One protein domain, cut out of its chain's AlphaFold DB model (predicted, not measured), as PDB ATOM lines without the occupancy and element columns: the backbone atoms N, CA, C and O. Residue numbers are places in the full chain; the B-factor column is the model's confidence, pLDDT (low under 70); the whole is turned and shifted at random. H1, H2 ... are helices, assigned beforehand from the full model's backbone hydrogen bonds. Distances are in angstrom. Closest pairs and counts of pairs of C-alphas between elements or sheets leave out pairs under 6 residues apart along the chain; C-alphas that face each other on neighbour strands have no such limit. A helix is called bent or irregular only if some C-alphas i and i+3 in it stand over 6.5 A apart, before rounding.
ATOM      1  N   PHE A 980      14.233 -10.363  52.498       94.12
ATOM      2  CA  PHE A 980      15.681 -10.340  52.667       94.12
ATOM      3  C   PHE A 980      16.317 -11.629  52.119       94.12
ATOM      4  O   PHE A 980      16.143 -12.725  52.652       94.12
ATOM      5  N   GLU A 981      17.106 -11.479  51.056       95.06
ATOM      6  CA  GLU A 981      17.758 -12.569  50.312       95.06
ATOM      7  C   GLU A 981      18.663 -13.463  51.183       95.06
ATOM      8  O   GLU A 981      18.723 -14.676  50.979       95.06
ATOM      9  N   ASN A 982      19.346 -12.895  52.184       96.88
ATOM     10  CA  ASN A 982      20.147 -13.672  53.135       96.88
ATOM     11  C   ASN A 982      19.259 -14.593  53.989       96.88
ATOM     12  O   ASN A 982      19.602 -15.761  54.167       96.88
ATOM     13  N   ARG A 983      18.091 -14.114  54.443       98.06
ATOM     14  CA  ARG A 983      17.117 -14.917  55.195       98.06
ATOM     15  C   ARG A 983      16.514 -16.019  54.324       98.06
ATOM     16  O   ARG A 983      16.428 -17.157  54.783       98.06
ATOM     17  N   ASP A 984      16.187 -15.727  53.061       97.31
ATOM     18  CA  ASP A 984      15.737 -16.726  52.076       97.31
ATOM     19  C   ASP A 984      16.785 -17.839  51.858       97.31
ATOM     20  O   ASP A 984      16.438 -19.025  51.802       97.31
ATOM     21  N   VAL A 985      18.078 -17.486  51.785       98.06
ATOM     22  CA  VAL A 985      19.188 -18.454  51.692       98.06
ATOM     23  C   VAL A 985      19.317 -19.273  52.970       98.06
ATOM     24  O   VAL A 985      19.269 -20.499  52.897       98.06
ATOM     25  N   ILE A 986      19.422 -18.634  54.137       98.56
ATOM     26  CA  ILE A 986      19.578 -19.309  55.436       98.56
ATOM     27  C   ILE A 986      18.411 -20.281  55.691       98.56
ATOM     28  O   ILE A 986      18.634 -21.443  56.033       98.56
ATOM     29  N   TYR A 987      17.172 -19.860  55.424       98.50
ATOM     30  CA  TYR A 987      15.989 -20.719  55.509       98.50
ATOM     31  C   TYR A 987      16.030 -21.884  54.507       98.50
ATOM     32  O   TYR A 987      15.729 -23.021  54.872       98.50
ATOM     33  N   SER A 988      16.449 -21.650  53.260       97.81
ATOM     34  CA  SER A 988      16.569 -22.718  52.254       97.81
ATOM     35  C   SER A 988      17.632 -23.758  52.627       97.81
ATOM     36  O   SER A 988      17.422 -24.955  52.419       97.81
ATOM     37  N   ILE A 989      18.744 -23.330  53.234       97.69
ATOM     38  CA  ILE A 989      19.779 -24.223  53.772       97.69
ATOM     39  C   ILE A 989      19.199 -25.055  54.923       97.69
ATOM     40  O   ILE A 989      19.320 -26.281  54.911       97.69
ATOM     41  N   ALA A 990      18.489 -24.424  55.864       96.88
ATOM     42  CA  ALA A 990      17.826 -25.114  56.969       96.88
ATOM     43  C   ALA A 990      16.780 -26.145  56.487       96.88
ATOM     44  O   ALA A 990      16.718 -27.251  57.022       96.88
ATOM     45  N   ILE A 991      16.023 -25.850  55.423       95.12
ATOM     46  CA  ILE A 991      15.081 -26.793  54.791       95.12
ATOM     47  C   ILE A 991      15.804 -27.981  54.132       95.12
ATOM     48  O   ILE A 991      15.410 -29.129  54.356       95.12
ATOM     49  N   ALA A 992      16.872 -27.740  53.362       93.62
ATOM     50  CA  ALA A 992      17.667 -28.806  52.740       93.62
ATOM     51  C   ALA A 992      18.344 -29.711  53.789       93.62
ATOM     52  O   ALA A 992      18.389 -30.937  53.635       93.62
ATOM     53  N   ARG A 993      18.802 -29.118  54.897       92.12
ATOM     54  CA  ARG A 993      19.335 -29.821  56.066       92.12
ATOM     55  C   ARG A 993      18.268 -30.654  56.782       92.12
ATOM     56  O   ARG A 993      18.516 -31.815  57.092       92.12
ATOM     57  N   HIS A 994      17.094 -30.078  57.041       90.81
ATOM     58  CA  HIS A 994      16.022 -30.720  57.806       90.81
ATOM     59  C   HIS A 994      15.405 -31.912  57.068       90.81
ATOM     60  O   HIS A 994      15.297 -32.996  57.633       90.81
ATOM     61  N   ILE A 995      15.012 -31.717  55.805       88.56
ATOM     62  CA  ILE A 995      14.226 -32.708  55.054       88.56
ATOM     63  C   ILE A 995      15.119 -33.790  54.434       88.56
ATOM     64  O   ILE A 995      14.693 -34.936  54.319       88.56
ATOM     65  N   ALA A 996      16.344 -33.435  54.029       86.06
ATOM     66  CA  ALA A 996      17.209 -34.319  53.250       86.06
ATOM     67  C   ALA A 996      18.623 -34.511  53.811       86.06
ATOM     68  O   ALA A 996      19.415 -35.189  53.168       86.06
ATOM     69  N   LYS A 997      18.970 -33.931  54.971       87.38
ATOM     70  CA  LYS A 997      20.301 -34.082  55.597       87.38
ATOM     71  C   LYS A 997      21.460 -33.654  54.668       87.38
ATOM     72  O   LYS A 997      22.529 -34.252  54.690       87.38
ATOM     73  N   TYR A 998      21.218 -32.650  53.816       84.94
ATOM     74  CA  TYR A 998      22.072 -32.242  52.681       84.94
ATOM     75  C   TYR A 998      22.273 -33.277  51.560       84.94
ATOM     76  O   TYR A 998      23.010 -33.021  50.612       84.94
ATOM     77  N   GLN A 999      21.543 -34.391  51.579       82.56
ATOM     78  CA  GLN A 999      21.518 -35.400  50.523       82.56
ATOM     79  C   GLN A 999      20.142 -35.454  49.815       82.56
ATOM     80  O   GLN A 999      19.454 -36.473  49.865       82.56
ATOM     81  N   PRO A1000      19.720 -34.390  49.092       77.00
ATOM     82  CA  PRO A1000      18.451 -34.356  48.342       77.00
ATOM     83  C   PRO A1000      18.331 -35.430  47.249       77.00
ATOM     84  O   PRO A1000      17.260 -35.626  46.671       77.00
ATOM     85  N   GLY A1001      19.432 -36.111  46.924       70.62
ATOM     86  CA  GLY A1001      19.502 -37.051  45.820       70.62
ATOM     87  C   GLY A1001      19.252 -36.365  44.476       70.62
ATOM     88  O   GLY A1001      19.434 -35.163  44.294       70.62
ATOM     89  N   LYS A1002      18.832 -37.150  43.484       61.53
ATOM     90  CA  LYS A1002      18.585 -36.655  42.124       61.53
ATOM     91  C   LYS A1002      17.133 -36.189  41.989       61.53
ATOM     92  O   LYS A1002      16.345 -36.885  41.347       61.53
ATOM     93  N   ILE A1003      16.790 -35.019  42.550       62.31
ATOM     94  CA  ILE A1003      15.453 -34.398  42.405       62.31
ATOM     95  C   ILE A1003      15.221 -33.948  40.949       62.31
ATOM     96  O   ILE A1003      15.358 -32.785  40.579       62.31
ATOM     97  N   LYS A1004      14.893 -34.914  40.089       55.53
ATOM     98  CA  LYS A1004      14.674 -34.732  38.645       55.53
ATOM     99  C   LYS A1004      13.227 -34.415  38.280       55.53
ATOM    100  O   LYS A1004      12.959 -33.979  37.163       55.53
ATOM    101  N   THR A1005      12.294 -34.684  39.185       59.25
ATOM    102  CA  THR A1005      10.855 -34.520  38.981       59.25
ATOM    103  C   THR A1005      10.366 -33.283  39.714       59.25
ATOM    104  O   THR A1005      10.472 -33.212  40.936       59.25
ATOM    105  N   VAL A1006       9.783 -32.339  38.973       67.38
ATOM    106  CA  VAL A1006       8.971 -31.272  39.571       67.38
ATOM    107  C   VAL A1006       7.817 -31.938  40.341       67.38
ATOM    108  O   VAL A1006       7.173 -32.823  39.768       67.38
ATOM    109  N   PRO A1007       7.544 -31.554  41.601       69.31
ATOM    110  CA  PRO A1007       6.408 -32.071  42.358       69.31
ATOM    111  C   PRO A1007       5.087 -31.908  41.594       69.31
ATOM    112  O   PRO A1007       4.842 -30.880  40.963       69.31
ATOM    113  N   ALA A1008       4.216 -32.920  41.658       60.41
ATOM    114  CA  ALA A1008       2.936 -32.911  40.941       60.41
ATOM    115  C   ALA A1008       1.936 -31.872  41.493       60.41
ATOM    116  O   ALA A1008       0.988 -31.489  40.807       60.41
ATOM    117  N   THR A1009       2.160 -31.410  42.724       64.94
ATOM    118  CA  THR A1009       1.356 -30.424  43.449       64.94
ATOM    119  C   THR A1009       2.274 -29.380  44.066       64.94
ATOM    120  O   THR A1009       3.189 -29.740  44.793       64.94
ATOM    121  N   ALA A1010       2.004 -28.092  43.849       65.94
ATOM    122  CA  ALA A1010       2.722 -26.999  44.510       65.94
ATOM    123  C   ALA A1010       2.146 -26.697  45.913       65.94
ATOM    124  O   ALA A1010       1.790 -25.558  46.207       65.94
ATOM    125  N   ASP A1011       1.976 -27.725  46.747       74.81
ATOM    126  CA  ASP A1011       1.464 -27.575  48.115       74.81
ATOM    127  C   ASP A1011       2.634 -27.283  49.067       74.81
ATOM    128  O   ASP A1011       3.508 -28.130  49.249       74.81
ATOM    129  N   GLU A1012       2.662 -26.102  49.696       73.56
ATOM    130  CA  GLU A1012       3.716 -25.726  50.655       73.56
ATOM    131  C   GLU A1012       3.775 -26.645  51.894       73.56
ATOM    132  O   GLU A1012       4.728 -26.562  52.668       73.56
ATOM    133  N   ARG A1013       2.794 -27.536  52.100       75.31
ATOM    134  CA  ARG A1013       2.795 -28.533  53.184       75.31
ATOM    135  C   ARG A1013       3.539 -29.821  52.825       75.31
ATOM    136  O   ARG A1013       3.928 -30.548  53.735       75.31
ATOM    137  N   ASP A1014       3.768 -30.105  51.542       83.56
ATOM    138  CA  ASP A1014       4.558 -31.264  51.113       83.56
ATOM    139  C   ASP A1014       6.062 -31.007  51.315       83.56
ATOM    140  O   ASP A1014       6.639 -30.060  50.775       83.56
ATOM    141  N   ALA A1015       6.713 -31.890  52.072       85.06
ATOM    142  CA  ALA A1015       8.151 -31.840  52.323       85.06
ATOM    143  C   ALA A1015       8.976 -31.949  51.026       85.06
ATOM    144  O   ALA A1015       9.990 -31.267  50.882       85.06
ATOM    145  N   SER A1016       8.513 -32.740  50.055       83.50
ATOM    146  CA  SER A1016       9.156 -32.903  48.742       83.50
ATOM    147  C   SER A1016       9.152 -31.587  47.959       83.50
ATOM    148  O   SER A1016      10.147 -31.219  47.333       83.50
ATOM    149  N   SER A1017       8.047 -30.842  48.040       86.94
ATOM    150  CA  SER A1017       7.871 -29.525  47.427       86.94
ATOM    151  C   SER A1017       8.702 -28.444  48.109       86.94
ATOM    152  O   SER A1017       9.386 -27.695  47.410       86.94
ATOM    153  N   LYS A1018       8.733 -28.405  49.450       89.56
ATOM    154  CA  LYS A1018       9.651 -27.528  50.205       89.56
ATOM    155  C   LYS A1018      11.109 -27.770  49.801       89.56
ATOM    156  O   LYS A1018      11.818 -26.821  49.471       89.56
ATOM    157  N   LEU A1019      11.535 -29.035  49.780       91.25
ATOM    158  CA  LEU A1019      12.896 -29.436  49.424       91.25
ATOM    159  C   LEU A1019      13.244 -29.076  47.973       91.25
ATOM    160  O   LEU A1019      14.303 -28.504  47.730       91.25
ATOM    161  N   TYR A1020      12.353 -29.356  47.014       91.19
ATOM    162  CA  TYR A1020      12.574 -29.000  45.610       91.19
ATOM    163  C   TYR A1020      12.763 -27.490  45.428       91.19
ATOM    164  O   TYR A1020      13.696 -27.078  44.740       91.19
ATOM    165  N   VAL A1021      11.923 -26.664  46.063       92.69
ATOM    166  CA  VAL A1021      12.042 -25.199  45.993       92.69
ATOM    167  C   VAL A1021      13.353 -24.724  46.626       92.69
ATOM    168  O   VAL A1021      14.078 -23.968  45.985       92.69
ATOM    169  N   ALA A1022      13.697 -25.205  47.824       95.25
ATOM    170  CA  ALA A1022      14.919 -24.816  48.532       95.25
ATOM    171  C   ALA A1022      16.200 -25.211  47.773       95.25
ATOM    172  O   ALA A1022      17.060 -24.366  47.523       95.25
ATOM    173  N   CYS A1023      16.318 -26.468  47.330       94.38
ATOM    174  CA  CYS A1023      17.467 -26.917  46.542       94.38
ATOM    175  C   CYS A1023      17.550 -26.190  45.193       94.38
ATOM    176  O   CYS A1023      18.643 -25.805  44.779       94.38
ATOM    177  N   ARG A1024      16.415 -25.948  44.517       93.38
ATOM    178  CA  ARG A1024      16.401 -25.227  43.234       93.38
ATOM    179  C   ARG A1024      16.778 -23.756  43.385       93.38
ATOM    180  O   ARG A1024      17.442 -23.229  42.497       93.38
ATOM    181  N   PHE A1025      16.385 -23.116  44.485       95.69
ATOM    182  CA  PHE A1025      16.816 -21.767  44.834       95.69
ATOM    183  C   PHE A1025      18.335 -21.725  45.044       95.69
ATOM    184  O   PHE A1025      19.018 -21.025  44.308       95.69
ATOM    185  N   LEU A1026      18.892 -22.566  45.923       96.31
ATOM    186  CA  LEU A1026      20.342 -22.610  46.180       96.31
ATOM    187  C   LEU A1026      21.168 -22.933  44.916       96.31
ATOM    188  O   LEU A1026      22.207 -22.313  44.679       96.31
ATOM    189  N   GLU A1027      20.689 -23.839  44.057       94.75
ATOM    190  CA  GLU A1027      21.264 -24.099  42.727       94.75
ATOM    191  C   GLU A1027      21.257 -22.877  41.800       94.75
ATOM    192  O   GLU A1027      22.158 -22.714  40.981       94.75
ATOM    193  N   ASP A1028      20.202 -22.071  41.844       95.19
ATOM    194  CA  ASP A1028      20.039 -20.913  40.975       95.19
ATOM    195  C   ASP A1028      20.853 -19.708  41.482       95.19
ATOM    196  O   ASP A1028      21.485 -19.014  40.681       95.19
ATOM    197  N   GLU A1029      20.907 -19.500  42.799       96.00
ATOM    198  CA  GLU A1029      21.697 -18.432  43.413       96.00
ATOM    199  C   GLU A1029      23.199 -18.681  43.232       96.00
ATOM    200  O   GLU A1029      23.896 -17.826  42.682       96.00
ATOM    201  N   SER A1030      23.690 -19.884  43.561       94.38
ATOM    202  CA  SER A1030      25.098 -20.283  43.371       94.38
ATOM    203  C   SER A1030      25.574 -20.257  41.914       94.38
ATOM    204  O   SER A1030      26.754 -20.015  41.644       94.38
ATOM    205  N   ARG A1031      24.664 -20.463  40.952       89.38
ATOM    206  CA  ARG A1031      24.943 -20.380  39.507       89.38
ATOM    207  C   ARG A1031      24.684 -18.984  38.920       89.38
ATOM    208  O   ARG A1031      24.675 -18.823  37.701       89.38
ATOM    209  N   GLY A1032      24.549 -17.965  39.775       83.62
ATOM    210  CA  GLY A1032      24.718 -16.560  39.401       83.62
ATOM    211  C   GLY A1032      23.472 -15.677  39.467       83.62
ATOM    212  O   GLY A1032      23.539 -14.558  38.959       83.62
ATOM    213  N   LYS A1033      22.362 -16.122  40.075       88.19
ATOM    214  CA  LYS A1033      21.231 -15.219  40.362       88.19
ATOM    215  C   LYS A1033      21.459 -14.298  41.566       88.19
ATOM    216  O   LYS A1033      20.922 -13.191  41.536       88.19
ATOM    217  N   GLY A1034      22.286 -14.710  42.534       88.81
ATOM    218  CA  GLY A1034      22.475 -13.966  43.784       88.81
ATOM    219  C   GLY A1034      22.944 -12.532  43.540       88.81
ATOM    220  O   GLY A1034      23.761 -12.283  42.644       88.81
ATOM    221  N   THR A1035      22.450 -11.574  44.320       90.12
ATOM    222  CA  THR A1035      22.737 -10.145  44.097       90.12
ATOM    223  C   THR A1035      24.206  -9.801  44.322       90.12
ATOM    224  O   THR A1035      24.754  -8.928  43.648       90.12
ATOM    225  N   ASN A1036      24.863 -10.520  45.232       93.88
ATOM    226  CA  ASN A1036      26.239 -10.308  45.666       93.88
ATOM    227  C   ASN A1036      27.034 -11.628  45.676       93.88
ATOM    228  O   ASN A1036      26.474 -12.716  45.530       93.88
ATOM    229  N   GLN A1037      28.359 -11.542  45.814       95.44
ATOM    230  CA  GLN A1037      29.236 -12.720  45.745       95.44
ATOM    231  C   GLN A1037      29.119 -13.615  46.990       95.44
ATOM    232  O   GLN A1037      29.219 -14.834  46.862       95.44
ATOM    233  N   VAL A1038      28.831 -13.048  48.168       98.00
ATOM    234  CA  VAL A1038      28.701 -13.790  49.436       98.00
ATOM    235  C   VAL A1038      27.557 -14.799  49.352       98.00
ATOM    236  O   VAL A1038      27.779 -15.990  49.574       98.00
ATOM    237  N   ILE A1039      26.377 -14.363  48.895       97.62
ATOM    238  CA  ILE A1039      25.226 -15.236  48.612       97.62
ATOM    239  C   ILE A1039      25.614 -16.388  47.672       97.62
ATOM    240  O   ILE A1039      25.344 -17.550  47.976       97.62
ATOM    241  N   LYS A1040      26.295 -16.096  46.554       97.25
ATOM    242  CA  LYS A1040      26.672 -17.113  45.553       97.25
ATOM    243  C   LYS A1040      27.636 -18.156  46.114       97.25
ATOM    244  O   LYS A1040      27.494 -19.337  45.798       97.25
ATOM    245  N   ARG A1041      28.618 -17.743  46.924       97.25
ATOM    246  CA  ARG A1041      29.607 -18.665  47.505       97.25
ATOM    247  C   ARG A1041      29.030 -19.480  48.654       97.25
ATOM    248  O   ARG A1041      29.214 -20.691  48.634       97.25
ATOM    249  N   VAL A1042      28.253 -18.882  49.558       97.81
ATOM    250  CA  VAL A1042      27.579 -19.631  50.636       97.81
ATOM    251  C   VAL A1042      26.558 -20.623  50.065       97.81
ATOM    252  O   VAL A1042      26.571 -21.794  50.441       97.81
ATOM    253  N   ALA A1043      25.737 -20.222  49.086       97.38
ATOM    254  CA  ALA A1043      24.845 -21.155  48.390       97.38
ATOM    255  C   ALA A1043      25.628 -22.259  47.651       97.38
ATOM    256  O   ALA A1043      25.222 -23.419  47.665       97.38
ATOM    257  N   GLY A1044      26.772 -21.921  47.044       95.75
ATOM    258  CA  GLY A1044      27.650 -22.873  46.360       95.75
ATOM    259  C   GLY A1044      28.280 -23.911  47.294       95.75
ATOM    260  O   GLY A1044      28.297 -25.092  46.957       95.75
ATOM    261  N   MET A1045      28.730 -23.498  48.483       95.81
ATOM    262  CA  MET A1045      29.235 -24.400  49.529       95.81
ATOM    263  C   MET A1045      28.186 -25.449  49.922       95.81
ATOM    264  O   MET A1045      28.531 -26.607  50.132       95.81
ATOM    265  N   VAL A1046      26.901 -25.075  49.960       94.88
ATOM    266  CA  VAL A1046      25.807 -26.014  50.263       94.88
ATOM    267  C   VAL A1046      25.458 -26.897  49.067       94.88
ATOM    268  O   VAL A1046      25.312 -28.103  49.233       94.88
ATOM    269  N   VAL A1047      25.391 -26.344  47.851       93.69
ATOM    270  CA  VAL A1047      25.148 -27.125  46.619       93.69
ATOM    271  C   VAL A1047      26.221 -28.199  46.400       93.69
ATOM    272  O   VAL A1047      25.903 -29.292  45.923       93.69
ATOM    273  N   LYS A1048      27.469 -27.948  46.827       91.25
ATOM    274  CA  LYS A1048      28.567 -28.922  46.764       91.25
ATOM    275  C   LYS A1048      28.199 -30.278  47.391       91.25
ATOM    276  O   LYS A1048      28.582 -31.300  46.829       91.25
ATOM    277  N   TYR A1049      27.421 -30.317  48.480       88.94
ATOM    278  CA  TYR A1049      27.016 -31.570  49.142       88.94
ATOM    279  C   TYR A1049      26.331 -32.584  48.210       88.94
ATOM    280  O   TYR A1049      26.407 -33.780  48.473       88.94
ATOM    281  N   TRP A1050      25.667 -32.133  47.139       88.06
ATOM    282  CA  TRP A1050      24.999 -33.009  46.167       88.06
ATOM    283  C   TRP A1050      25.540 -32.912  44.732       88.06
ATOM    284  O   TRP A1050      25.070 -33.637  43.852       88.06
ATOM    285  N   GLU A1051      26.552 -32.072  44.497       86.94
ATOM    286  CA  GLU A1051      27.394 -32.128  43.294       86.94
ATOM    287  C   GLU A1051      28.648 -33.007  43.490       86.94
ATOM    288  O   GLU A1051      29.140 -33.568  42.511       86.94
ATOM    289  N   ASP A1052      29.133 -33.186  44.728       84.25
ATOM    290  CA  ASP A1052      30.320 -33.986  45.065       84.25
ATOM    291  C   ASP A1052      29.964 -35.326  45.753       84.25
ATOM    292  O   ASP A1052      29.608 -35.347  46.936       84.25
ATOM    293  N   PRO A1053      30.108 -36.480  45.066       78.06
ATOM    294  CA  PRO A1053      29.831 -37.791  45.652       78.06
ATOM    295  C   PRO A1053      30.677 -38.134  46.886       78.06
ATOM    296  O   PRO A1053      30.235 -38.951  47.691       78.06
ATOM    297  N   ALA A1054      31.855 -37.525  47.070       79.88
ATOM    298  CA  ALA A1054      32.713 -37.779  48.230       79.88
ATOM    299  C   ALA A1054      32.181 -37.149  49.534       79.88
ATOM    300  O   ALA A1054      32.680 -37.480  50.612       79.88
ATOM    301  N   LEU A1055      31.166 -36.276  49.445       77.94
ATOM    302  CA  LEU A1055      30.386 -35.766  50.580       77.94
ATOM    303  C   LEU A1055      29.042 -36.499  50.770       77.94
ATOM    304  O   LEU A1055      28.412 -36.346  51.815       77.94
ATOM    305  N   MET A1056      28.607 -37.289  49.778       65.88
ATOM    306  CA  MET A1056      27.375 -38.090  49.842       65.88
ATOM    307  C   MET A1056      27.595 -39.509  50.392       65.88
ATOM    308  O   MET A1056      26.668 -40.089  50.952       65.88
ATOM    309  N   MET A1057      28.792 -40.071  50.192       53.94
ATOM    310  CA  MET A1057      29.228 -41.350  50.783       53.94
ATOM    311  C   MET A1057      29.822 -41.176  52.189       53.94
ATOM    312  O   MET A1057      30.164 -42.213  52.788       53.94
TER     313      MET A1057
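Overview. This is residues 980 to 1057 of the 1057 residues of the protein "Zn(2)-C6 fungal-type DNA-binding domain protein" of Ascosphaera apis ARSEF 7405 (UniProt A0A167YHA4). Three helices pack together as a triangle: H1 and H3 run the same way, side by side at a shallow tilt of 12 degrees, and the longest helix, H2, crosses slantwise and packs on both. A long link without a named element loops from the end of H1 to the beginning of H2, and the short H4 follows the far end of H3. The printed part has 78 residues, with four named helices in the order H1, H2, H3, H4 and no named strand; the class is all helix. It is compact, with a radius of gyration of the C-alphas of 12.1 A and spans of 33 by 32 by 19 A.

Along the chain. H1, residues 981 to 996, begins at C-alpha 981 (17.758, -12.569, 50.312) and is 22.0 A long. H2, residues 1015 to 1033, is 24.3 A long and irregular: C-alphas 1030 and 1033 are 7.0 A apart. H3, residues 1037 to 1051, is 19.6 A long. H4, residues 1053 to 1056, ends at C-alpha 1056 (27.375, -38.090, 49.842).

Arrangement. H1 and H2 touch, closest at the C-alphas of Ser 988 and Ala 1022, 4.6 A, at a steep tilt of 45 degrees, opposite ways. H1 touches H3 with residues 982 to 989 alone, closest at the C-alphas of Asn 982 and Ile 1039, 7.0 A, at a shallow tilt of 12 degrees, the same way. H2 and H3 touch, closest at the C-alphas of Ser 1030 and Lys 1040, 4.2 A, at a steep tilt of 53 degrees, opposite ways. H3 and H4 only just touch, with 3 pairs of C-alphas within 8 A, and only at the corner by their link. H4 is apart from H1 and H2. Every O i to N i+4 pair is within hydrogen-bond range in H1 and H2, and 9 of 11 in H3; H4 is too short for such a pair.

Size, cuts and confidence. The C-alphas of Phe 980 and Met 1057, the chain's last residue, are the two farthest apart, at 33.9 A. The printed part has no cut. The link from H1 to H2, residues 997 to 1014, is long; those from H2 to H3 and from H3 to H4 are tight. Mean pLDDT of the printed part is 86.6; residues 1002 to 1010 and 1056 to 1057 are under 70.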